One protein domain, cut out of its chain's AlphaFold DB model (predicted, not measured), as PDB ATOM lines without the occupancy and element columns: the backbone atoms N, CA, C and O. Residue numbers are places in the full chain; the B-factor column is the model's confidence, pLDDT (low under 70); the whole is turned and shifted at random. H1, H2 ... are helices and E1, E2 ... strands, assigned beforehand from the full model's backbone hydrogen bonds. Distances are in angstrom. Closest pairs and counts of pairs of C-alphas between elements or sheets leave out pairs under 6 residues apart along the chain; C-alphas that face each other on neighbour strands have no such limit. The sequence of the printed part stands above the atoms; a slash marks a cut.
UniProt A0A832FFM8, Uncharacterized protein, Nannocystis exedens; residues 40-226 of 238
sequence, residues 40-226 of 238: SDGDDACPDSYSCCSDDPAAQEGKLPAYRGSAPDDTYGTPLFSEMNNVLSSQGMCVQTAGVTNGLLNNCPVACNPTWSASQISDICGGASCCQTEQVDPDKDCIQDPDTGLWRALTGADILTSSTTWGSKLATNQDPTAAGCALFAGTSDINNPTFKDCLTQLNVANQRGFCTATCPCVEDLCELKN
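Overview. This is residues 40 to 226 of the 238 residues of an uncharacterized protein of Nannocystis exedens (UniProt A0A832FFM8). Little regular structure: a compact, mostly looped body with three separate antiparallel strand pairs, E1-E2, E3-E6 near H2 and E4-E5 near H6, and a cluster of H3, H4 and H5. The printed part has 187 residues, 61 in six named helices and six named strands, class mixed. The radius of gyration of the C-alphas is 15.8 A, the spans 45 by 38 by 35 A.

Arrangement. E1, residues 50-53, and E2, 92-96, are antiparallel, N 51 to O 95 3.0 A. So are E3, 129-132, and E6, 209-212, N 131 to O 210 2.9 A. E4, 142-144, and E5, 151-153, form a hairpin, N 143 to O 152 2.9 A. H4, 179-185, touches H5, 193-201, closest C-alphas 185 and 195, 5.0 A. H1, 83-88, has 0 of 2 O i to N i+4 pairs within hydrogen-bond range, 2 of 3 O i to N i+3.

Along the chain. E1 begins at C-alpha 50 (15.307, -31.427, 5.672). H2, 118-125, and H3, 157-160, precede H6, 221-224, ending at (-5.017, -38.022, 32.096).

Size, cuts and confidence. The printed part has no cut. E1-H1, E2-H2 and H3-H4 links are long. Residues 99, 101, 168-169 have pLDDT under 70.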
ATOM      1  N   SER A  40       6.280 -41.949   3.448       93.06
ATOM      2  CA  SER A  40       5.727 -42.537   2.223       93.06
ATOM      3  C   SER A  40       5.579 -41.557   1.058       93.06
ATOM      4  O   SER A  40       5.586 -41.983  -0.097       93.06
ATOM      5  N   ASP A  41       5.463 -40.261   1.349       90.75
ATOM      6  CA  ASP A  41       5.332 -39.193   0.352       90.75
ATOM      7  C   ASP A  41       6.705 -38.620  -0.055       90.75
ATOM      8  O   ASP A  41       6.793 -37.768  -0.938       90.75
ATOM      9  N   GLY A  42       7.789 -39.114   0.557       88.50
ATOM     10  CA  GLY A  42       9.152 -38.640   0.339       88.50
ATOM     11  C   GLY A  42       9.467 -37.325   1.059       88.50
ATOM     12  O   GLY A  42       8.783 -36.910   1.993       88.50
ATOM     13  N   ASP A  43      10.543 -36.671   0.620       87.50
ATOM     14  CA  ASP A  43      11.077 -35.462   1.262       87.50
ATOM     15  C   ASP A  43      10.403 -34.163   0.777       87.50
ATOM     16  O   ASP A  43      10.613 -33.114   1.376       87.50
ATOM     17  N   ASP A  44       9.553 -34.211  -0.256       84.31
ATOM     18  CA  ASP A  44       8.924 -33.024  -0.870       84.31
ATOM     19  C   ASP A  44       8.006 -32.248   0.095       84.31
ATOM     20  O   ASP A  44       7.740 -31.060  -0.097       84.31
ATOM     21  N   ALA A  45       7.507 -32.913   1.142       82.62
ATOM     22  CA  ALA A  45       6.720 -32.289   2.206       82.62
ATOM     23  C   ALA A  45       7.581 -31.480   3.195       82.62
ATOM     24  O   ALA A  45       7.040 -30.734   4.019       82.62
ATOM     25  N   CYS A  46       8.904 -31.631   3.133       88.06
ATOM     26  CA  CYS A  46       9.850 -30.991   4.026       88.06
ATOM     27  C   CYS A  46      10.512 -29.762   3.392       88.06
ATOM     28  O   CYS A  46      10.688 -29.701   2.177       88.06
ATOM     29  N   PRO A  47      10.895 -28.756   4.203       87.94
ATOM     30  CA  PRO A  47      11.695 -27.642   3.712       87.94
ATOM     31  C   PRO A  47      13.022 -28.110   3.102       87.94
ATOM     32  O   PRO A  47      13.562 -29.148   3.484       87.94
ATOM     33  N   ASP A  48      13.606 -27.286   2.231       83.38
ATOM     34  CA  ASP A  48      14.931 -27.551   1.670       83.38
ATOM     35  C   ASP A  48      15.956 -27.855   2.778       83.38
ATOM     36  O   ASP A  48      16.061 -27.130   3.770       83.38
ATOM     37  N   SER A  49      16.781 -28.885   2.572       82.56
ATOM     38  CA  SER A  49      17.781 -29.390   3.538       82.56
ATOM     39  C   SER A  49      17.222 -30.166   4.741       82.56
ATOM     40  O   SER A  49      17.982 -30.483   5.661       82.56
ATOM     41  N   TYR A  50      15.927 -30.491   4.737       88.94
ATOM     42  CA  TYR A  50      15.307 -31.427   5.672       88.94
ATOM     43  C   TYR A  50      14.931 -32.719   4.942       88.94
ATOM     44  O   TYR A  50      14.608 -32.692   3.757       88.94
ATOM     45  N   SER A  51      14.940 -33.835   5.667       90.38
ATOM     46  CA  SER A  51      14.395 -35.110   5.190       90.38
ATOM     47  C   SER A  51      13.257 -35.563   6.090       90.38
ATOM     48  O   SER A  51      13.251 -35.265   7.288       90.38
ATOM     49  N   CYS A  52      12.293 -36.278   5.519       93.06
ATOM     50  CA  CYS A  52      11.171 -36.823   6.257       93.06
ATOM     51  C   CYS A  52      11.558 -38.149   6.920       93.06
ATOM     52  O   CYS A  52      11.747 -39.176   6.261       93.06
ATOM     53  N   CYS A  53      11.661 -38.132   8.245       93.38
ATOM     54  CA  CYS A  53      12.116 -39.272   9.028       93.38
ATOM     55  C   CYS A  53      10.995 -39.835   9.887       93.38
ATOM     56  O   CYS A  53      10.381 -39.108  10.670       93.38
ATOM     57  N   SER A  54      10.760 -41.139   9.767       95.31
ATOM     58  CA  SER A  54       9.884 -41.867  10.672       95.31
ATOM     59  C   SER A  54      10.460 -41.866  12.082       95.31
ATOM     60  O   SER A  54      11.633 -42.174  12.290       95.31
ATOM     61  N   ASP A  55       9.605 -41.538  13.040       94.62
ATOM     62  CA  ASP A  55       9.832 -41.622  14.481       94.62
ATOM     63  C   ASP A  55       9.339 -42.963  15.060       94.62
ATOM     64  O   ASP A  55       9.143 -43.088  16.269       94.62
ATOM     65  N   ASP A  56       9.113 -43.972  14.208       95.94
ATOM     66  CA  ASP A  56       8.639 -45.284  14.636       95.94
ATOM     67  C   ASP A  56       9.764 -46.278  14.972       95.94
ATOM     68  O   ASP A  56      10.622 -46.577  14.125       95.94
ATOM     69  N   PRO A  57       9.735 -46.848  16.187       96.94
ATOM     70  CA  PRO A  57      10.724 -47.810  16.640       96.94
ATOM     71  C   PRO A  57      10.346 -49.278  16.412       96.94
ATOM     72  O   PRO A  57      11.060 -50.156  16.900       96.94
ATOM     73  N   ALA A  58       9.219 -49.577  15.759       96.69
ATOM     74  CA  ALA A  58       8.734 -50.943  15.645       96.69
ATOM     75  C   ALA A  58       9.688 -51.808  14.818       96.69
ATOM     76  O   ALA A  58      10.244 -51.388  13.797       96.69
ATOM     77  N   ALA A  59       9.839 -53.055  15.250       97.12
ATOM     78  CA  ALA A  59      10.655 -54.058  14.596       97.12
ATOM     79  C   ALA A  59       9.949 -55.415  14.617       97.12
ATOM     80  O   ALA A  59       9.075 -55.658  15.451       97.12
ATOM     81  N   GLN A  60      10.338 -56.295  13.696       95.56
ATOM     82  CA  GLN A  60       9.800 -57.654  13.611       95.56
ATOM     83  C   GLN A  60       9.836 -58.388  14.956       95.56
ATOM     84  O   GLN A  60      10.786 -58.257  15.730       95.56
ATOM     85  N   GLU A  61       8.821 -59.217  15.184       94.94
ATOM     86  CA  GLU A  61       8.696 -60.131  16.325       94.94
ATOM     87  C   GLU A  61       8.647 -59.425  17.694       94.94
ATOM     88  O   GLU A  61       8.882 -60.050  18.728       94.94
ATOM     89  N   GLY A  62       8.357 -58.120  17.720       93.19
ATOM     90  CA  GLY A  62       8.305 -57.314  18.949       93.19
ATOM     91  C   GLY A  62       9.664 -57.098  19.601       93.19
ATOM     92  O   GLY A  62       9.747 -56.758  20.783       93.19
ATOM     93  N   LYS A  63      10.731 -57.325  18.836       96.88
ATOM     94  CA  LYS A  63      12.117 -57.124  19.249       96.88
ATOM     95  C   LYS A  63      12.478 -55.640  19.254       96.88
ATOM     96  O   LYS A  63      11.732 -54.789  18.773       96.88
ATOM     97  N   LEU A  64      13.659 -55.329  19.782       97.00
ATOM     98  CA  LEU A  64      14.247 -54.008  19.576       97.00
ATOM     99  C   LEU A  64      14.677 -53.847  18.109       97.00
ATOM    100  O   LEU A  64      15.045 -54.828  17.472       97.00
ATOM    101  N   PRO A  65      14.666 -52.642  17.536       96.75
ATOM    102  CA  PRO A  65      15.108 -52.441  16.161       96.75
ATOM    103  C   PRO A  65      16.623 -52.636  15.999       96.75
ATOM    104  O   PRO A  65      17.429 -52.030  16.704       96.75
ATOM    105  N   ALA A  66      17.012 -53.454  15.020       96.06
ATOM    106  CA  ALA A  66      18.397 -53.671  14.606       96.06
ATOM    107  C   ALA A  66      18.910 -52.482  13.772       96.06
ATOM    108  O   ALA A  66      19.037 -52.560  12.552       96.06
ATOM    109  N   TYR A  67      19.168 -51.350  14.425       94.69
ATOM    110  CA  TYR A  67      19.613 -50.131  13.746       94.69
ATOM    111  C   TYR A  67      21.082 -50.140  13.328       94.69
ATOM    112  O   TYR A  67      21.906 -50.930  13.800       94.69
ATOM    113  N   ARG A  68      21.418 -49.179  12.458       87.06
ATOM    114  CA  ARG A  68      22.768 -48.857  11.982       87.06
ATOM    115  C   ARG A  68      23.426 -50.027  11.251       87.06
ATOM    116  O   ARG A  68      24.638 -50.217  11.332       87.06
ATOM    117  N   GLY A  69      22.619 -50.807  10.531       77.31
ATOM    118  CA  GLY A  69      23.085 -51.962   9.761       77.31
ATOM    119  C   GLY A  69      23.467 -53.174  10.614       77.31
ATOM    120  O   GLY A  69      24.149 -54.072  10.116       77.31
ATOM    121  N   SER A  70      23.045 -53.204  11.881       87.06
ATOM    122  CA  SER A  70      23.154 -54.399  12.717       87.06
ATOM    123  C   SER A  70      22.286 -55.516  12.133       87.06
ATOM    124  O   SER A  70      21.196 -55.268  11.621       87.06
ATOM    125  N   ALA A  71      22.770 -56.756  12.179       91.50
ATOM    126  CA  ALA A  71      21.968 -57.896  11.751       91.50
ATOM    127  C   ALA A  71      20.898 -58.214  12.814       91.50
ATOM    128  O   ALA A  71      21.217 -58.155  14.002       91.50
ATOM    129  N   PRO A  72      19.667 -58.586  12.415       94.75
ATOM    130  CA  PRO A  72      18.684 -59.128  13.344       94.75
ATOM    131  C   PRO A  72      19.194 -60.397  14.041       94.75
ATOM    132  O   PRO A  72      19.882 -61.220  13.430       94.75
ATOM    133  N   ASP A  73      18.815 -60.572  15.302       96.12
ATOM    134  CA  ASP A  73      19.135 -61.725  16.140       96.12
ATOM    135  C   ASP A  73      17.985 -62.033  17.126       96.12
ATOM    136  O   ASP A  73      16.821 -61.704  16.875       96.12
ATOM    137  N   ASP A  74      18.274 -62.723  18.233       95.69
ATOM    138  CA  ASP A  74      17.276 -63.064  19.254       95.69
ATOM    139  C   ASP A  74      16.768 -61.839  20.041       95.69
ATOM    140  O   ASP A  74      15.683 -61.892  20.619       95.69
ATOM    141  N   THR A  75      17.525 -60.739  20.053       95.56
ATOM    142  CA  THR A  75      17.212 -59.489  20.766       95.56
ATOM    143  C   THR A  75      16.703 -58.403  19.822       95.56
ATOM    144  O   THR A  75      15.785 -57.662  20.187       95.56
ATOM    145  N   TYR A  76      17.272 -58.322  18.616       97.19
ATOM    146  CA  TYR A  76      16.989 -57.274  17.643       97.19
ATOM    147  C   TYR A  76      16.277 -57.808  16.395       97.19
ATOM    148  O   TYR A  76      16.655 -58.827  15.827       97.19
ATOM    149  N   GLY A  77      15.247 -57.102  15.939       96.69
ATOM    150  CA  GLY A  77      14.467 -57.405  14.742       96.69
ATOM    151  C   GLY A  77      14.705 -56.387  13.631       96.69
ATOM    152  O   GLY A  77      15.205 -55.287  13.862       96.69
ATOM    153  N   THR A  78      14.304 -56.728  12.408       95.94
ATOM    154  CA  THR A  78      14.328 -55.772  11.290       95.94
ATOM    155  C   THR A  78      13.358 -54.618  11.579       95.94
ATOM    156  O   THR A  78      12.185 -54.906  11.837       95.94
ATOM    157  N   PRO A  79      13.785 -53.340  11.517       96.50
ATOM    158  CA  PRO A  79      12.883 -52.198  11.679       96.50
ATOM    159  C   PRO A  79      11.758 -52.214  10.636       96.50
ATOM    160  O   PRO A  79      12.016 -52.496   9.467       96.50
ATOM    161  N   LEU A  80      10.521 -51.907  11.030       96.62
ATOM    162  CA  LEU A  80       9.343 -51.996  10.154       96.62
ATOM    163  C   LEU A  80       9.067 -50.704   9.380       96.62
ATOM    164  O   LEU A  80       8.653 -50.770   8.227       96.62
ATOM    165  N   PHE A  81       9.316 -49.545   9.994       96.38
ATOM    166  CA  PHE A  81       8.933 -48.234   9.449       96.38
ATOM    167  C   PHE A  81      10.065 -47.202   9.489       96.38
ATOM    168  O   PHE A  81       9.846 -46.038   9.180       96.38
ATOM    169  N   SER A  82      11.280 -47.611   9.853       94.75
ATOM    170  CA  SER A  82      12.471 -46.755   9.919       94.75
ATOM    171  C   SER A  82      13.644 -47.355   9.124       94.75
ATOM    172  O   SER A  82      13.530 -48.421   8.515       94.75
ATOM    173  N   GLU A  83      14.765 -46.629   9.042       91.75
ATOM    174  CA  GLU A  83      15.904 -46.929   8.156       91.75
ATOM    175  C   GLU A  83      15.500 -47.164   6.688       91.75
ATOM    176  O   GLU A  83      14.930 -46.289   6.040       91.75
ATOM    177  N   MET A  84      15.803 -48.348   6.146       91.12
ATOM    178  CA  MET A  84      15.494 -48.736   4.771       91.12
ATOM    179  C   MET A  84      13.990 -48.894   4.531       91.12
ATOM    180  O   MET A  84      13.553 -48.827   3.385       91.12
ATOM    181  N   ASN A  85      13.203 -49.051   5.599       94.75
ATOM    182  CA  ASN A  85      11.748 -49.152   5.540       94.75
ATOM    183  C   ASN A  85      11.046 -47.827   5.880       94.75
ATOM    184  O   ASN A  85       9.827 -47.803   6.015       94.75
ATOM    185  N   ASN A  86      11.788 -46.712   5.958       94.31
ATOM    186  CA  ASN A  86      11.238 -45.376   6.214       94.31
ATOM    187  C   ASN A  86      10.044 -45.052   5.305       94.31
ATOM    188  O   ASN A  86       9.020 -44.578   5.774       94.31
ATOM    189  N   VAL A  87      10.136 -45.403   4.021       94.00
ATOM    190  CA  VAL A  87       9.099 -45.153   3.003       94.00
ATOM    191  C   VAL A  87       7.770 -45.887   3.243       94.00
ATOM    192  O   VAL A  87       6.801 -45.631   2.536       94.00
ATOM    193  N   LEU A  88       7.707 -46.812   4.206       95.31
ATOM    194  CA  LEU A  88       6.468 -47.497   4.589       95.31
ATOM    195  C   LEU A  88       5.669 -46.728   5.651       95.31
ATOM    196  O   LEU A  88       4.531 -47.091   5.934       95.31
ATOM    197  N   SER A  89       6.265 -45.695   6.251       94.56
ATOM    198  CA  SER A  89       5.686 -44.929   7.352       94.56
ATOM    199  C   SER A  89       4.806 -43.787   6.841       94.56
ATOM    200  O   SER A  89       5.196 -43.051   5.935       94.56
ATOM    201  N   SER A  90       3.645 -43.589   7.464       92.94
ATOM    202  CA  SER A  90       2.739 -42.461   7.182       92.94
ATOM    203  C   SER A  90       2.890 -41.286   8.149       92.94
ATOM    204  O   SER A  90       2.350 -40.213   7.891       92.94
ATOM    205  N   GLN A  91       3.632 -41.459   9.243       91.50
ATOM    206  CA  GLN A  91       3.999 -40.386  10.160       91.50
ATOM    207  C   GLN A  91       5.515 -40.286  10.293       91.50
ATOM    208  O   GLN A  91       6.265 -41.264  10.223       91.50
ATOM    209  N   GLY A  92       5.953 -39.064  10.532       92.38
ATOM    210  CA  GLY A  92       7.339 -38.719  10.743       92.38
ATOM    211  C   GLY A  92       7.481 -37.231  11.000       92.38
ATOM    212  O   GLY A  92       6.499 -36.493  11.160       92.38
ATOM    213  N   MET A  93       8.728 -36.785  11.035       91.31
ATOM    214  CA  MET A  93       9.069 -35.377  11.164       91.31
ATOM    215  C   MET A  93      10.119 -34.991  10.138       91.31
ATOM    216  O   MET A  93      11.059 -35.745   9.879       91.31
ATOM    217  N   CYS A  94       9.985 -33.785   9.598       90.38
ATOM    218  CA  CYS A  94      11.058 -33.161   8.848       90.38
ATOM    219  C   CYS A  94      12.201 -32.844   9.804       90.38
ATOM    220  O   CYS A  94      12.052 -32.031  10.719       90.38
ATOM    221  N   VAL A  95      13.348 -33.471   9.576       87.00
ATOM    222  CA  VAL A  95      14.553 -33.292  10.387       87.00
ATOM    223  C   VAL A  95      15.679 -32.740   9.533       87.00
ATOM    224  O   VAL A  95      15.878 -33.146   8.388       87.00
ATOM    225  N   GLN A  96      16.433 -31.804  10.099       86.38
ATOM    226  CA  GLN A  96      17.614 -31.275   9.442       86.38
ATOM    227  C   GLN A  96      18.749 -32.297   9.567       86.38
ATOM    228  O   GLN A  96      19.367 -32.444  10.620       86.38
ATOM    229  N   THR A  97      19.032 -33.023   8.489       74.88
ATOM    230  CA  THR A  97      19.956 -34.171   8.522       74.88
ATOM    231  C   THR A  97      21.422 -33.769   8.694       74.88
ATOM    232  O   THR A  97      22.216 -34.549   9.214       74.88
ATOM    233  N   ALA A  98      21.787 -32.528   8.350       72.94
ATOM    234  CA  ALA A  98      23.159 -32.014   8.443       72.94
ATOM    235  C   ALA A  98      23.739 -31.964   9.879       72.94
ATOM    236  O   ALA A  98      24.947 -31.777  10.028       72.94
ATOM    237  N   GLY A  99      22.911 -32.125  10.919       68.12
ATOM    238  CA  GLY A  99      23.323 -32.112  12.330       68.12
ATOM    239  C   GLY A  99      23.164 -33.443  13.071       68.12
ATOM    240  O   GLY A  99      23.542 -33.536  14.240       68.12
ATOM    241  N   VAL A 100      22.620 -34.481  12.427       73.00
ATOM    242  CA  VAL A 100      22.314 -35.750  13.101       73.00
ATOM    243  C   VAL A 100      23.604 -36.531  13.351       73.00
ATOM    244  O   VAL A 100      24.139 -37.220  12.483       73.00
ATOM    245  N   THR A 101      24.112 -36.431  14.576       69.62
ATOM    246  CA  THR A 101      25.298 -37.167  15.021       69.62
ATOM    247  C   THR A 101      24.859 -38.535  15.550       69.62
ATOM    248  O   THR A 101      24.014 -38.606  16.435       69.62
ATOM    249  N   ASN A 102      25.422 -39.629  15.019       72.19
ATOM    250  CA  ASN A 102      25.011 -41.015  15.320       72.19
ATOM    251  C   ASN A 102      23.563 -41.357  14.912       72.19
ATOM    252  O   ASN A 102      22.862 -42.080  15.622       72.19
ATOM    253  N   GLY A 103      23.119 -40.855  13.760       81.25
ATOM    254  CA  GLY A 103      21.829 -41.218  13.178       81.25
ATOM    255  C   GLY A 103      21.740 -42.666  12.685       81.25
ATOM    256  O   GLY A 103      22.647 -43.486  12.853       81.25
ATOM    257  N   LEU A 104      20.605 -42.956  12.068       86.81
ATOM    258  CA  LEU A 104      20.335 -44.129  11.251       86.81
ATOM    259  C   LEU A 104      21.085 -44.046   9.912       86.81
ATOM    260  O   LEU A 104      21.608 -42.995   9.538       86.81
ATOM    261  N   LEU A 105      21.105 -45.146   9.154       83.94
ATOM    262  CA  LEU A 105      21.810 -45.218   7.860       83.94
ATOM    263  C   LEU A 105      21.335 -44.188   6.820       83.94
ATOM    264  O   LEU A 105      22.088 -43.823   5.922       83.94
ATOM    265  N   ASN A 106      20.100 -43.706   6.944       81.88
ATOM    266  CA  ASN A 106      19.508 -42.669   6.098       81.88
ATOM    267  C   ASN A 106      19.700 -41.241   6.656       81.88
ATOM    268  O   ASN A 106      19.055 -40.312   6.183       81.88
ATOM    269  N   ASN A 107      20.578 -41.056   7.650       86.62
ATOM    270  CA  ASN A 107      20.812 -39.805   8.387       86.62
ATOM    271  C   ASN A 107      19.612 -39.296   9.205       86.62
ATOM    272  O   ASN A 107      19.655 -38.180   9.723       86.62
ATOM    273  N   CYS A 108      18.563 -40.102   9.367       90.50
ATOM    274  CA  CYS A 108      17.503 -39.810  10.325       90.50
ATOM    275  C   CYS A 108      18.005 -39.985  11.764       90.50
ATOM    276  O   CYS A 108      18.896 -40.801  12.009       90.50
ATOM    277  N   PRO A 109      17.435 -39.279  12.750       92.06
ATOM    278  CA  PRO A 109      17.647 -39.602  14.153       92.06
ATOM    279  C   PRO A 109      17.202 -41.033  14.460       92.06
ATOM    280  O   PRO A 109      16.353 -41.601  13.774       92.06
ATOM    281  N   VAL A 110      17.777 -41.617  15.509       95.00
ATOM    282  CA  VAL A 110      17.393 -42.959  15.955       95.00
ATOM    283  C   VAL A 110      15.987 -42.907  16.533       95.00
ATOM    284  O   VAL A 110      15.766 -42.214  17.528       95.00
ATOM    285  N   ALA A 111      15.046 -43.614  15.910       95.62
ATOM    286  CA  ALA A 111      13.694 -43.744  16.432       95.62
ATOM    287  C   ALA A 111      13.685 -44.609  17.699       95.62
ATOM    288  O   ALA A 111      14.505 -45.512  17.865       95.62
ATOM    289  N   CYS A 112      12.796 -44.306  18.638       96.75
ATOM    290  CA  CYS A 112      12.759 -44.991  19.926       96.75
ATOM    291  C   CYS A 112      11.348 -44.984  20.523       96.75
ATOM    292  O   CYS A 112      10.526 -44.130  20.192       96.75
ATOM    293  N   ASN A 113      11.076 -45.930  21.427       96.31
ATOM    294  CA  ASN A 113       9.813 -45.987  22.160       96.31
ATOM    295  C   ASN A 113      10.011 -45.456  23.594       96.31
ATOM    296  O   ASN A 113      10.717 -46.097  24.380       96.31
ATOM    297  N   PRO A 114       9.388 -44.330  23.981       93.75
ATOM    298  CA  PRO A 114       9.557 -43.752  25.317       93.75
ATOM    299  C   PRO A 114       8.920 -44.598  26.434       93.75
ATOM    300  O   PRO A 114       9.165 -44.335  27.608       93.75
ATOM    301  N   THR A 115       8.134 -45.625  26.092       93.31
ATOM    302  CA  THR A 115       7.552 -46.580  27.055       93.31
ATOM    303  C   THR A 115       8.425 -47.810  27.311       93.31
ATOM    304  O   THR A 115       8.114 -48.612  28.194       93.31
ATOM    305  N   TRP A 116       9.528 -47.974  26.571       95.69
ATOM    306  CA  TRP A 116      10.495 -49.033  26.842       95.69
ATOM    307  C   TRP A 116      11.130 -48.889  28.228       95.69
ATOM    308  O   TRP A 116      11.175 -47.818  28.834       95.69
ATOM    309  N   SER A 117      11.689 -49.992  28.728       96.44
ATOM    310  CA  SER A 117      12.483 -49.953  29.955       96.44
ATOM    311  C   SER A 117      13.721 -49.062  29.798       96.44
ATOM    312  O   SER A 117      14.281 -48.920  28.710       96.44
ATOM    313  N   ALA A 118      14.221 -48.522  30.913       95.38
ATOM    314  CA  ALA A 118      15.426 -47.690  30.912       95.38
ATOM    315  C   ALA A 118      16.650 -48.400  30.299       95.38
ATOM    316  O   ALA A 118      17.464 -47.756  29.643       95.38
ATOM    317  N   SER A 119      16.772 -49.723  30.466       96.12
ATOM    318  CA  SER A 119      17.837 -50.511  29.838       96.12
ATOM    319  C   SER A 119      17.694 -50.583  28.319       96.12
ATOM    320  O   SER A 119      18.687 -50.422  27.624       96.12
ATOM    321  N   GLN A 120      16.477 -50.769  27.805       97.19
ATOM    322  CA  GLN A 120      16.213 -50.785  26.362       97.19
ATOM    323  C   GLN A 120      16.435 -49.401  25.737       97.19
ATOM    324  O   GLN A 120      17.047 -49.289  24.680       97.19
ATOM    325  N   ILE A 121      16.000 -48.334  26.416       96.19
ATOM    326  CA  ILE A 121      16.279 -46.959  25.983       96.19
ATOM    327  C   ILE A 121      17.788 -46.703  25.978       96.19
ATOM    328  O   ILE A 121      18.307 -46.162  25.010       96.19
ATOM    329  N   SER A 122      18.510 -47.110  27.026       95.12
ATOM    330  CA  SER A 122      19.968 -46.952  27.078       95.12
ATOM    331  C   SER A 122      20.674 -47.705  25.953       95.12
ATOM    332  O   SER A 122      21.683 -47.216  25.448       95.12
ATOM    333  N   ASP A 123      20.167 -48.877  25.588       94.69
ATOM    334  CA  ASP A 123      20.708 -49.711  24.521       94.69
ATOM    335  C   ASP A 123      20.526 -49.059  23.139       94.69
ATOM    336  O   ASP A 123      21.491 -48.867  22.402       94.69
ATOM    337  N   ILE A 124      19.314 -48.588  22.832       95.81
ATOM    338  CA  ILE A 124      19.006 -47.948  21.543       95.81
ATOM    339  C   ILE A 124      19.564 -46.520  21.444       95.81
ATOM    340  O   ILE A 124      20.149 -46.140  20.425       95.81
ATOM    341  N   CYS A 125      19.420 -45.717  22.499       94.56
ATOM    342  CA  CYS A 125      19.772 -44.298  22.489       94.56
ATOM    343  C   CYS A 125      21.202 -43.996  22.960       94.56
ATOM    344  O   CYS A 125      21.631 -42.844  22.877       94.56
ATOM    345  N   GLY A 126      21.962 -44.981  23.453       90.44
ATOM    346  CA  GLY A 126      23.387 -44.821  23.781       90.44
ATOM    347  C   GLY A 126      23.703 -43.717  24.803       90.44
ATOM    348  O   GLY A 126      24.797 -43.155  24.771       90.44
ATOM    349  N   GLY A 127      22.750 -43.379  25.677       86.12
ATOM    350  CA  GLY A 127      22.863 -42.317  26.689       86.12
ATOM    351  C   GLY A 127      22.025 -41.062  26.420       86.12
ATOM    352  O   GLY A 127      21.888 -40.236  27.319       86.12
ATOM    353  N   ALA A 128      21.436 -40.925  25.228       91.00
ATOM    354  CA  ALA A 128      20.402 -39.925  24.962       91.00
ATOM    355  C   ALA A 128      19.054 -40.328  25.594       91.00
ATOM    356  O   ALA A 128      18.836 -41.489  25.953       91.00
ATOM    357  N   SER A 129      18.141 -39.364  25.719       92.06
ATOM    358  CA  SER A 129      16.771 -39.615  26.174       92.06
ATOM    359  C   SER A 129      15.909 -40.068  25.001       92.06
ATOM    360  O   SER A 129      16.059 -39.551  23.898       92.06
ATOM    361  N   CYS A 130      14.985 -41.004  25.229       94.56
ATOM    362  CA  CYS A 130      13.965 -41.312  24.235       94.56
ATOM    363  C   CYS A 130      12.776 -40.368  24.396       94.56
ATOM    364  O   CYS A 130      12.099 -40.393  25.426       94.56
ATOM    365  N   CYS A 131      12.534 -39.533  23.390       91.56
ATOM    366  CA  CYS A 131      11.622 -38.409  23.507       91.56
ATOM    367  C   CYS A 131      10.467 -38.524  22.523       91.56
ATOM    368  O   CYS A 131      10.677 -38.608  21.313       91.56
ATOM    369  N   GLN A 132       9.247 -38.473  23.056       91.56
ATOM    370  CA  GLN A 132       8.029 -38.463  22.261       91.56
ATOM    371  C   GLN A 132       7.986 -37.233  21.348       91.56
ATOM    372  O   GLN A 132       8.253 -36.106  21.767       91.56
ATOM    373  N   THR A 133       7.650 -37.463  20.087       87.38
ATOM    374  CA  THR A 133       7.717 -36.466  19.005       87.38
ATOM    375  C   THR A 133       6.358 -35.887  18.633       87.38
ATOM    376  O   THR A 133       6.283 -34.852  17.975       87.38
ATOM    377  N   GLU A 134       5.273 -36.529  19.058       87.12
ATOM    378  CA  GLU A 134       3.903 -36.121  18.766       87.12
ATOM    379  C   GLU A 134       3.007 -36.347  19.974       87.12
ATOM    380  O   GLU A 134       3.162 -37.321  20.695       87.12
ATOM    381  N   GLN A 135       2.033 -35.469  20.185       86.62
ATOM    382  CA  GLN A 135       1.021 -35.663  21.211       86.62
ATOM    383  C   GLN A 135      -0.030 -36.682  20.744       86.62
ATOM    384  O   GLN A 135      -0.571 -36.563  19.651       86.62
ATOM    385  N   VAL A 136      -0.365 -37.647  21.601       88.75
ATOM    386  CA  VAL A 136      -1.498 -38.574  21.403       88.75
ATOM    387  C   VAL A 136      -2.795 -37.800  21.147       88.75
ATOM    388  O   VAL A 136      -3.080 -36.861  21.887       88.75
ATOM    389  N   ASP A 137      -3.618 -38.204  20.175       88.88
ATOM    390  CA  ASP A 137      -4.979 -37.669  20.022       88.88
ATOM    391  C   ASP A 137      -5.901 -38.349  21.055       88.88
ATOM    392  O   ASP A 137      -6.210 -39.538  20.917       88.88
ATOM    393  N   PRO A 138      -6.382 -37.640  22.095       88.56
ATOM    394  CA  PRO A 138      -7.131 -38.275  23.174       88.56
ATOM    395  C   PRO A 138      -8.407 -38.973  22.688       88.56
ATOM    396  O   PRO A 138      -8.843 -39.946  23.304       88.56
ATOM    397  N   ASP A 139      -9.030 -38.514  21.604       87.56
ATOM    398  CA  ASP A 139     -10.327 -39.019  21.139       87.56
ATOM    399  C   ASP A 139     -10.206 -40.164  20.126       87.56
ATOM    400  O   ASP A 139     -11.182 -40.891  19.867       87.56
ATOM    401  N   LYS A 140      -9.020 -40.326  19.537       89.38
ATOM    402  CA  LYS A 140      -8.771 -41.295  18.463       89.38
ATOM    403  C   LYS A 140      -7.722 -42.336  18.804       89.38
ATOM    404  O   LYS A 140      -7.810 -43.428  18.251       89.38
ATOM    405  N   ASP A 141      -6.801 -42.026  19.706       91.31
ATOM    406  CA  ASP A 141      -5.678 -42.892  20.066       91.31
ATOM    407  C   ASP A 141      -5.837 -43.535  21.446       91.31
ATOM    408  O   ASP A 141      -5.004 -44.347  21.829       91.31
ATOM    409  N   CYS A 142      -6.897 -43.211  22.191       93.12
ATOM    410  CA  CYS A 142      -7.170 -43.811  23.494       93.12
ATOM    411  C   CYS A 142      -8.346 -44.787  23.445       93.12
ATOM    412  O   CYS A 142      -9.383 -44.513  22.832       93.12
ATOM    413  N   ILE A 143      -8.218 -45.885  24.186       92.81
ATOM    414  CA  ILE A 143      -9.271 -46.873  24.424       92.81
ATOM    415  C   ILE A 143      -9.382 -47.164  25.918       92.81
ATOM    416  O   ILE A 143      -8.407 -47.035  26.656       92.81
ATOM    417  N   GLN A 144     -10.571 -47.556  26.369       93.81
ATOM    418  CA  GLN A 144     -10.742 -48.105  27.704       93.81
ATOM    419  C   GLN A 144     -10.386 -49.590  27.678       93.81
ATOM    420  O   GLN A 144     -10.999 -50.373  26.952       93.81
ATOM    421  N   ASP A 145      -9.387 -49.962  28.462       90.50
ATOM    422  CA  ASP A 145      -8.974 -51.341  28.626       90.50
ATOM    423  C   ASP A 145     -10.106 -52.144  29.302       90.50
ATOM    424  O   ASP A 145     -10.582 -51.743  30.370       90.50
ATOM    425  N   PRO A 146     -10.585 -53.240  28.692       88.56
ATOM    426  CA  PRO A 146     -11.746 -53.969  29.195       88.56
ATOM    427  C   PRO A 146     -11.476 -54.706  30.513       88.56
ATOM    428  O   PRO A 146     -12.422 -54.963  31.257       88.56
ATOM    429  N   ASP A 147     -10.214 -55.027  30.811       91.19
ATOM    430  CA  ASP A 147      -9.837 -55.789  32.000       91.19
ATOM    431  C   ASP A 147      -9.661 -54.872  33.214       91.19
ATOM    432  O   ASP A 147     -10.050 -55.218  34.332       91.19
ATOM    433  N   THR A 148      -9.090 -53.685  33.002       94.00
ATOM    434  CA  THR A 148      -8.802 -52.727  34.085       94.00
ATOM    435  C   THR A 148      -9.831 -51.604  34.207       94.00
ATOM    436  O   THR A 148      -9.927 -50.965  35.255       94.00
ATOM    437  N   GLY A 149     -10.596 -51.334  33.146       94.06
ATOM    438  CA  GLY A 149     -11.490 -50.180  33.054       94.06
ATOM    439  C   GLY A 149     -10.763 -48.835  32.940       94.06
ATOM    440  O   GLY A 149     -11.419 -47.794  33.000       94.06
ATOM    441  N   LEU A 150      -9.437 -48.830  32.782       95.50
ATOM    442  CA  LEU A 150      -8.628 -47.619  32.648       95.50
ATOM    443  C   LEU A 150      -8.413 -47.264  31.177       95.50
ATOM    444  O   LEU A 150      -8.332 -48.128  30.310       95.50
ATOM    445  N   TRP A 151      -8.301 -45.973  30.889       95.00
ATOM    446  CA  TRP A 151      -7.879 -45.481  29.587       95.00
ATOM    447  C   TRP A 151      -6.400 -45.769  29.363       95.00
ATOM    448  O   TRP A 151      -5.565 -45.475  30.219       95.00
ATOM    449  N   ARG A 152      -6.084 -46.291  28.182       94.00
ATOM    450  CA  ARG A 152      -4.721 -46.474  27.687       94.00
ATOM    451  C   ARG A 152      -4.635 -46.083  26.222       94.00
ATOM    452  O   ARG A 152      -5.652 -46.002  25.530       94.00
ATOM    453  N   ALA A 153      -3.414 -45.872  25.757       93.00
ATOM    454  CA  ALA A 153      -3.152 -45.746  24.339       93.00
ATOM    455  C   ALA A 153      -3.523 -47.040  23.597       93.00
ATOM    456  O   ALA A 153      -3.371 -48.157  24.110       93.00
ATOM    457  N   LEU A 154      -4.036 -46.866  22.388       92.12
ATOM    458  CA  LEU A 154      -4.298 -47.938  21.453       92.12
ATOM    459  C   LEU A 154      -2.987 -48.520  20.918       92.12
ATOM    460  O   LEU A 154      -1.987 -47.827  20.729       92.12
ATOM    461  N   THR A 155      -3.040 -49.804  20.610       90.56
ATOM    462  CA  THR A 155      -1.995 -50.556  19.914       90.56
ATOM    463  C   THR A 155      -2.626 -51.279  18.731       90.56
ATOM    464  O   THR A 155      -3.845 -51.453  18.666       90.56
ATOM    465  N   GLY A 156      -1.827 -51.745  17.784       88.94
ATOM    466  CA  GLY A 156      -2.348 -52.505  16.656       88.94
ATOM    467  C   GLY A 156      -2.905 -53.876  17.057       88.94
ATOM    468  O   GLY A 156      -3.773 -54.409  16.368       88.94
ATOM    469  N   ALA A 157      -2.540 -54.397  18.236       90.25
ATOM    470  CA  ALA A 157      -3.197 -55.561  18.829       90.25
ATOM    471  C   ALA A 157      -4.710 -55.344  19.043       90.25
ATOM    472  O   ALA A 157      -5.490 -56.280  18.859       90.25
ATOM    473  N   ASP A 158      -5.142 -54.111  19.336       91.12
ATOM    474  CA  ASP A 158      -6.558 -53.769  19.539       91.12
ATOM    475  C   ASP A 158      -7.395 -53.909  18.260       91.12
ATOM    476  O   ASP A 158      -8.611 -54.100  18.308       91.12
ATOM    477  N   ILE A 159      -6.754 -53.826  17.094       87.50
ATOM    478  CA  ILE A 159      -7.399 -54.078  15.804       87.50
ATOM    479  C   ILE A 159      -7.639 -55.579  15.643       87.50
ATOM    480  O   ILE A 159      -8.716 -56.006  15.227       87.50
ATOM    481  N   LEU A 160      -6.645 -56.395  16.006       87.12
ATOM    482  CA  LEU A 160      -6.712 -57.853  15.889       87.12
ATOM    483  C   LEU A 160      -7.783 -58.455  16.806       87.12
ATOM    484  O   LEU A 160      -8.409 -59.452  16.448       87.12
ATOM    485  N   THR A 161      -8.029 -57.837  17.963       88.12
ATOM    486  CA  THR A 161      -9.105 -58.219  18.890       88.12
ATOM    487  C   THR A 161     -10.452 -57.576  18.555       88.12
ATOM    488  O   THR A 161     -11.433 -57.836  19.249       88.12
ATOM    489  N   SER A 162     -10.532 -56.761  17.493       85.25
ATOM    490  CA  SER A 162     -11.720 -55.968  17.127       85.25
ATOM    491  C   SER A 162     -12.191 -55.003  18.226       85.25
ATOM    492  O   SER A 162     -13.357 -54.607  18.257       85.25
ATOM    493  N   SER A 163     -11.287 -54.607  19.127       84.19
ATOM    494  CA  SER A 163     -11.517 -53.558  20.126       84.19
ATOM    495  C   SER A 163     -11.518 -52.165  19.480       84.19
ATOM    496  O   SER A 163     -12.149 -51.243  19.994       84.19
ATOM    497  N   THR A 164     -10.868 -52.025  18.321       83.94
ATOM    498  CA  THR A 164     -10.948 -50.860  17.432       83.94
ATOM    499  C   THR A 164     -10.962 -51.290  15.956       83.94
ATOM    500  O   THR A 164     -10.837 -52.471  15.634       83.94
ATOM    501  N   THR A 165     -11.111 -50.330  15.044       81.81
ATOM    502  CA  THR A 165     -11.006 -50.525  13.588       81.81
ATOM    503  C   THR A 165      -9.953 -49.595  12.994       81.81
ATOM    504  O   THR A 165      -9.664 -48.549  13.568       81.81
ATOM    505  N   TRP A 166      -9.452 -49.928  11.803       77.31
ATOM    506  CA  TRP A 166      -8.611 -49.043  10.988       77.31
ATOM    507  C   TRP A 166      -9.263 -47.679  10.697       77.31
ATOM    508  O   TRP A 166     -10.487 -47.521  10.777       77.31
ATOM    509  N   GLY A 167      -8.450 -46.711  10.262       70.31
ATOM    510  CA  GLY A 167      -8.910 -45.409   9.776       70.31
ATOM    511  C   GLY A 167      -8.821 -44.293  10.818       70.31
ATOM    512  O   GLY A 167      -7.752 -43.995  11.328       70.31
ATOM    513  N   SER A 168      -9.937 -43.610  11.102       67.19
ATOM    514  CA  SER A 168      -9.943 -42.411  11.973       67.19
ATOM    515  C   SER A 168      -9.749 -42.700  13.468       67.19
ATOM    516  O   SER A 168      -9.718 -41.774  14.276       67.19
ATOM    517  N   LYS A 169      -9.642 -43.973  13.843       69.94
ATOM    518  CA  LYS A 169      -9.209 -44.451  15.157       69.94
ATOM    519  C   LYS A 169      -7.796 -44.988  14.959       69.94
ATOM    520  O   LYS A 169      -7.612 -45.707  13.984       69.94
ATOM    521  N   LEU A 170      -6.848 -44.638  15.838       77.62
ATOM    522  CA  LEU A 170      -5.391 -44.693  15.602       77.62
ATOM    523  C   LEU A 170      -4.875 -43.567  14.683       77.62
ATOM    524  O   LEU A 170      -4.174 -43.812  13.704       77.62
ATOM    525  N   ALA A 171      -5.236 -42.321  14.980       81.62
ATOM    526  CA  ALA A 171      -4.901 -41.172  14.140       81.62
ATOM    527  C   ALA A 171      -3.395 -40.922  14.016       81.62
ATOM    528  O   ALA A 171      -2.944 -40.438  12.980       81.62
ATOM    529  N   THR A 172      -2.635 -41.264  15.055       86.62
ATOM    530  CA  THR A 172      -1.174 -41.115  15.084       86.62
ATOM    531  C   THR A 172      -0.449 -42.447  14.867       86.62
ATOM    532  O   THR A 172       0.696 -42.623  15.273       86.62
ATOM    533  N   ASN A 173      -1.103 -43.432  14.257       89.19
ATOM    534  CA  ASN A 173      -0.452 -44.683  13.883       89.19
ATOM    535  C   ASN A 173       0.301 -44.531  12.562       89.19
ATOM    536  O   ASN A 173      -0.088 -43.754  11.690       89.19
ATOM    537  N   GLN A 174       1.393 -45.277  12.443       89.81
ATOM    538  CA  GLN A 174       2.295 -45.221  11.305       89.81
ATOM    539  C   GLN A 174       1.794 -45.886  10.044       89.81
ATOM    540  O   GLN A 174       2.261 -45.549   8.958       89.81
ATOM    541  N   ASP A 175       0.811 -46.762  10.164       92.00
ATOM    542  CA  ASP A 175       0.209 -47.453   9.040       92.00
ATOM    543  C   ASP A 175      -1.314 -47.556   9.231       92.00
ATOM    544  O   ASP A 175      -1.854 -48.630   9.505       92.00
ATOM    545  N   PRO A 176      -2.050 -46.435   9.107       88.06
ATOM    546  CA  PRO A 176      -3.474 -46.356   9.442       88.06
ATOM    547  C   PRO A 176      -4.375 -47.210   8.536       88.06
ATOM    548  O   PRO A 176      -5.574 -47.346   8.808       88.06
ATOM    549  N   THR A 177      -3.826 -47.770   7.454       88.56
ATOM    550  CA  THR A 177      -4.527 -48.622   6.485       88.56
ATOM    551  C   THR A 177      -3.938 -50.030   6.370       88.56
ATOM    552  O   THR A 177      -4.430 -50.806   5.548       88.56
ATOM    553  N   ALA A 178      -2.930 -50.376   7.180       91.62
ATOM    554  CA  ALA A 178      -2.162 -51.624   7.091       91.62
ATOM    555  C   ALA A 178      -1.413 -51.832   5.755       91.62
ATOM    556  O   ALA A 178      -1.022 -52.958   5.427       91.62
ATOM    557  N   ALA A 179      -1.259 -50.783   4.942       92.56
ATOM    558  CA  ALA A 179      -0.643 -50.874   3.625       92.56
ATOM    559  C   ALA A 179       0.868 -51.124   3.730       92.56
ATOM    560  O   ALA A 179       1.396 -51.964   2.997       92.56
ATOM    561  N   GLY A 180       1.546 -50.448   4.660       94.12
ATOM    562  CA  GLY A 180       2.967 -50.657   4.939       94.12
ATOM    563  C   GLY A 180       3.243 -52.081   5.422       94.12
ATOM    564  O   GLY A 180       4.086 -52.775   4.855       94.12
ATOM    565  N   CYS A 181       2.451 -52.573   6.377       95.31
ATOM    566  CA  CYS A 181       2.519 -53.949   6.854       95.31
ATOM    567  C   CYS A 181       2.223 -54.967   5.750       95.31
ATOM    568  O   CYS A 181       2.872 -56.013   5.695       95.31
ATOM    569  N   ALA A 182       1.274 -54.683   4.855       95.50
ATOM    570  CA  ALA A 182       0.947 -55.596   3.764       95.50
ATOM    571  C   ALA A 182       2.089 -55.690   2.745       95.50
ATOM    572  O   ALA A 182       2.408 -56.781   2.271       95.50
ATOM    573  N   LEU A 183       2.731 -54.558   2.438       95.44
ATOM    574  CA  LEU A 183       3.930 -54.514   1.601       95.44
ATOM    575  C   LEU A 183       5.092 -55.258   2.260       95.44
ATOM    576  O   LEU A 183       5.735 -56.080   1.610       95.44
ATOM    577  N   PHE A 184       5.310 -55.024   3.554       94.06
ATOM    578  CA  PHE A 184       6.359 -55.675   4.329       94.06
ATOM    579  C   PHE A 184       6.196 -57.201   4.372       94.06
ATOM    580  O   PHE A 184       7.145 -57.947   4.138       94.06
ATOM    581  N   ALA A 185       4.977 -57.678   4.629       95.38
ATOM    582  CA  ALA A 185       4.670 -59.103   4.692       95.38
ATOM    583  C   ALA A 185       4.483 -59.759   3.310       95.38
ATOM    584  O   ALA A 185       4.412 -60.985   3.216       95.38
ATOM    585  N   GLY A 186       4.353 -58.964   2.242       96.31
ATOM    586  CA  GLY A 186       3.996 -59.434   0.901       96.31
ATOM    587  C   GLY A 186       2.562 -59.971   0.785       96.31
ATOM    588  O   GLY A 186       2.247 -60.688  -0.166       96.31
ATOM    589  N   THR A 187       1.695 -59.676   1.757       96.50
ATOM    590  CA  THR A 187       0.303 -60.142   1.831       96.50
ATOM    591  C   THR A 187      -0.514 -59.284   2.796       96.50
ATOM    592  O   THR A 187       0.027 -58.746   3.752       96.50
ATOM    593  N   SER A 188      -1.827 -59.206   2.580       95.00
ATOM    594  CA  SER A 188      -2.800 -58.594   3.500       95.00
ATOM    595  C   SER A 188      -3.660 -59.626   4.247       95.00
ATOM    596  O   SER A 188      -4.660 -59.275   4.878       95.00
ATOM    597  N   ASP A 189      -3.305 -60.914   4.174       94.44
ATOM    598  CA  ASP A 189      -3.982 -61.973   4.929       94.44
ATOM    599  C   ASP A 189      -3.664 -61.855   6.424       94.44
ATOM    600  O   ASP A 189      -2.546 -62.128   6.853       94.44
ATOM    601  N   ILE A 190      -4.669 -61.510   7.232       90.50
ATOM    602  CA  ILE A 190      -4.566 -61.378   8.696       90.50
ATOM    603  C   ILE A 190      -4.135 -62.670   9.411       90.50
ATOM    604  O   ILE A 190      -3.694 -62.622  10.560       90.50
ATOM    605  N   ASN A 191      -4.248 -63.828   8.752       93.31
ATOM    606  CA  ASN A 191      -3.776 -65.106   9.285       93.31
ATOM    607  C   ASN A 191      -2.304 -65.379   8.960       93.31
ATOM    608  O   ASN A 191      -1.717 -66.301   9.529       93.31
ATOM    609  N   ASN A 192      -1.694 -64.597   8.065       96.25
ATOM    610  CA  ASN A 192      -0.267 -64.680   7.819       96.25
ATOM    611  C   ASN A 192       0.497 -64.173   9.059       96.25
ATOM    612  O   ASN A 192       0.229 -63.062   9.524       96.25
ATOM    613  N   PRO A 193       1.454 -64.950   9.595       96.06
ATOM    614  CA  PRO A 193       2.143 -64.595  10.830       96.06
ATOM    615  C   PRO A 193       2.965 -63.308  10.705       96.06
ATOM    616  O   PRO A 193       2.962 -62.524  11.643       96.06
ATOM    617  N   THR A 194       3.607 -63.051   9.560       96.00
ATOM    618  CA  THR A 194       4.410 -61.839   9.334       96.00
ATOM    619  C   THR A 194       3.536 -60.594   9.261       96.00
ATOM    620  O   THR A 194       3.863 -59.574   9.863       96.00
ATOM    621  N   PHE A 195       2.406 -60.673   8.551       95.88
ATOM    622  CA  PHE A 195       1.465 -59.557   8.497       95.88
ATOM    623  C   PHE A 195       0.895 -59.285   9.889       95.88
ATOM    624  O   PHE A 195       0.987 -58.165  10.377       95.88
ATOM    625  N   LYS A 196       0.401 -60.322  10.575       95.50
ATOM    626  CA  LYS A 196      -0.146 -60.207  11.931       95.50
ATOM    627  C   LYS A 196       0.867 -59.669  12.946       95.50
ATOM    628  O   LYS A 196       0.485 -58.867  13.797       95.50
ATOM    629  N   ASP A 197       2.120 -60.108  12.868       96.31
ATOM    630  CA  ASP A 197       3.207 -59.572  13.688       96.31
ATOM    631  C   ASP A 197       3.359 -58.071  13.446       96.31
ATOM    632  O   ASP A 197       3.187 -57.305  14.387       96.31
ATOM    633  N   CYS A 198       3.526 -57.643  12.191       96.06
ATOM    634  CA  CYS A 198       3.627 -56.223  11.854       96.06
ATOM    635  C   CYS A 198       2.456 -55.406  12.417       96.06
ATOM    636  O   CYS A 198       2.681 -54.392  13.073       96.06
ATOM    637  N   LEU A 199       1.213 -55.885  12.252       94.38
ATOM    638  CA  LEU A 199       0.042 -55.209  12.821       94.38
ATOM    639  C   LEU A 199       0.118 -55.118  14.345       94.38
ATOM    640  O   LEU A 199      -0.248 -54.094  14.901       94.38
ATOM    641  N   THR A 200       0.598 -56.158  15.027       94.12
ATOM    642  CA  THR A 200       0.729 -56.164  16.495       94.12
ATOM    643  C   THR A 200       1.723 -55.110  16.980       94.12
ATOM    644  O   THR A 200       1.522 -54.552  18.057       94.12
ATOM    645  N   GLN A 201       2.750 -54.804  16.181       94.50
ATOM    646  CA  GLN A 201       3.768 -53.809  16.526       94.50
ATOM    647  C   GLN A 201       3.371 -52.369  16.205       94.50
ATOM    648  O   GLN A 201       4.103 -51.448  16.565       94.50
ATOM    649  N   LEU A 202       2.241 -52.145  15.528       92.88
ATOM    650  CA  LEU A 202       1.790 -50.789  15.259       92.88
ATOM    651  C   LEU A 202       1.415 -50.088  16.559       92.88
ATOM    652  O   LEU A 202       0.603 -50.586  17.339       92.88
ATOM    653  N   ASN A 203       1.945 -48.889  16.756       91.44
ATOM    654  CA  ASN A 203       1.649 -48.083  17.928       91.44
ATOM    655  C   ASN A 203       1.165 -46.684  17.540       91.44
ATOM    656  O   ASN A 203       1.264 -46.263  16.388       91.44
ATOM    657  N   VAL A 204       0.622 -45.970  18.522       92.75
ATOM    658  CA  VAL A 204       0.276 -44.546  18.417       92.75
ATOM    659  C   VAL A 204       1.387 -43.677  19.009       92.75
ATOM    660  O   VAL A 204       2.405 -44.179  19.490       92.75
ATOM    661  N   ALA A 205       1.203 -42.359  18.971       91.94
ATOM    662  CA  ALA A 205       2.226 -41.372  19.308       91.94
ATOM    663  C   ALA A 205       2.922 -41.577  20.667       91.94
ATOM    664  O   ALA A 205       4.095 -41.244  20.781       91.94
ATOM    665  N   ASN A 206       2.265 -42.161  21.680       92.44
ATOM    666  CA  ASN A 206       2.886 -42.388  22.994       92.44
ATOM    667  C   ASN A 206       4.065 -43.368  22.973       92.44
ATOM    668  O   ASN A 206       4.770 -43.483  23.966       92.44
ATOM    669  N   GLN A 207       4.255 -44.098  21.877       94.31
ATOM    670  CA  GLN A 207       5.321 -45.082  21.706       94.31
ATOM    671  C   GLN A 207       6.254 -44.744  20.541       94.31
ATOM    672  O   GLN A 207       7.049 -45.581  20.120       94.31
ATOM    673  N   ARG A 208       6.155 -43.521  20.018       93.94
ATOM    674  CA  ARG A 208       6.935 -43.027  18.886       93.94
ATOM    675  C   ARG A 208       7.757 -41.833  19.329       93.94
ATOM    676  O   ARG A 208       7.295 -41.007  20.119       93.94
ATOM    677  N   GLY A 209       8.980 -41.749  18.841       93.94
ATOM    678  CA  GLY A 209       9.921 -40.760  19.318       93.94
ATOM    679  C   GLY A 209      11.287 -40.853  18.669       93.94
ATOM    680  O   GLY A 209      11.563 -41.747  17.873       93.94
ATOM    681  N   PHE A 210      12.162 -39.932  19.063       94.19
ATOM    682  CA  PHE A 210      13.572 -39.941  18.691       94.19
ATOM    683  C   PHE A 210      14.468 -39.904  19.925       94.19
ATOM    684  O   PHE A 210      14.117 -39.323  20.954       94.19
ATOM    685  N   CYS A 211      15.652 -40.495  19.801       93.38
ATOM    686  CA  CYS A 211      16.731 -40.313  20.757       93.38
ATOM    687  C   CYS A 211      17.284 -38.884  20.634       93.38
ATOM    688  O   CYS A 211      17.869 -38.540  19.604       93.38
ATOM    689  N   THR A 212      17.115 -38.057  21.668       88.06
ATOM    690  CA  THR A 212      17.588 -36.660  21.704       88.06
ATOM    691  C   THR A 212      18.226 -36.326  23.054       88.06
ATOM    692  O   THR A 212      18.044 -37.040  24.047       88.06
ATOM    693  N   ALA A 213      18.997 -35.238  23.127       85.69
ATOM    694  CA  ALA A 213      19.608 -34.820  24.387       85.69
ATOM    695  C   ALA A 213      18.567 -34.297  25.390       85.69
ATOM    696  O   ALA A 213      18.712 -34.496  26.596       85.69
ATOM    697  N   THR A 214      17.521 -33.624  24.900       81.88
ATOM    698  CA  THR A 214      16.463 -33.021  25.725       81.88
ATOM    699  C   THR A 214      15.088 -33.362  25.170       81.88
ATOM    700  O   THR A 214      14.805 -33.100  23.998       81.88
ATOM    701  N   CYS A 215      14.214 -33.896  26.026       83.81
ATOM    702  CA  CYS A 215      12.835 -34.167  25.646       83.81
ATOM    703  C   CYS A 215      11.957 -32.918  25.766       83.81
ATOM    704  O   CYS A 215      12.030 -32.222  26.786       83.81
ATOM    705  N   PRO A 216      11.071 -32.660  24.786       79.50
ATOM    706  CA  PRO A 216       9.926 -31.805  25.034       79.50
ATOM    707  C   PRO A 216       9.057 -32.446  26.120       79.50
ATOM    708  O   PRO A 216       9.028 -33.669  26.282       79.50
ATOM    709  N   CYS A 217       8.339 -31.618  26.872       81.25
ATOM    710  CA  CYS A 217       7.348 -32.154  27.788       81.25
ATOM    711  C   CYS A 217       6.101 -32.553  26.998       81.25
ATOM    712  O   CYS A 217       5.472 -31.694  26.380       81.25
ATOM    713  N   VAL A 218       5.761 -33.840  27.031       83.06
ATOM    714  CA  VAL A 218       4.578 -34.410  26.382       83.06
ATOM    715  C   VAL A 218       3.737 -35.118  27.439       83.06
ATOM    716  O   VAL A 218       4.272 -35.815  28.302       83.06
ATOM    717  N   GLU A 219       2.424 -34.914  27.390       84.69
ATOM    718  CA  GLU A 219       1.497 -35.549  28.326       84.69
ATOM    719  C   GLU A 219       1.066 -36.926  27.819       84.69
ATOM    720  O   GLU A 219       0.881 -37.128  26.619       84.69
ATOM    721  N   ASP A 220       0.791 -37.864  28.723       85.75
ATOM    722  CA  ASP A 220       0.010 -39.049  28.359       85.75
ATOM    723  C   ASP A 220      -1.478 -38.697  28.463       85.75
ATOM    724  O   ASP A 220      -2.110 -38.838  29.511       85.75
ATOM    725  N   LEU A 221      -2.047 -38.187  27.368       89.88
ATOM    726  CA  LEU A 221      -3.445 -37.748  27.355       89.88
ATOM    727  C   LEU A 221      -4.445 -38.895  27.543       89.88
ATOM    728  O   LEU A 221      -5.592 -38.622  27.901       89.88
ATOM    729  N   CYS A 222      -4.044 -40.154  27.343       92.25
ATOM    730  CA  CYS A 222      -4.884 -41.290  27.716       92.25
ATOM    731  C   CYS A 222      -4.862 -41.489  29.232       92.25
ATOM    732  O   CYS A 222      -5.918 -41.642  29.840       92.25
ATOM    733  N   GLU A 223      -3.686 -41.405  29.857       89.94
ATOM    734  CA  GLU A 223      -3.538 -41.508  31.311       89.94
ATOM    735  C   GLU A 223      -4.273 -40.372  32.047       89.94
ATOM    736  O   GLU A 223      -4.932 -40.615  33.060       89.94
ATOM    737  N   LEU A 224      -4.265 -39.144  31.512       91.00
ATOM    738  CA  LEU A 224      -5.017 -38.022  32.096       91.00
ATOM    739  C   LEU A 224      -6.528 -38.287  32.174       91.00
ATOM    740  O   LEU A 224      -7.190 -37.799  33.094       91.00
ATOM    741  N   LYS A 225      -7.092 -39.102  31.271       92.25
ATOM    742  CA  LYS A 225      -8.509 -39.510  31.345       92.25
ATOM    743  C   LYS A 225      -8.817 -40.375  32.570       92.25
ATOM    744  O   LYS A 225      -9.979 -40.466  32.962       92.25
ATOM    745  N   ASN A 226      -7.798 -40.959  33.200       93.81
ATOM    746  CA  ASN A 226      -7.918 -41.699  34.458       93.81
ATOM    747  C   ASN A 226      -7.835 -40.796  35.701       93.81
ATOM    748  O   ASN A 226      -7.916 -41.294  36.821       93.81
TER     749      ASN A 226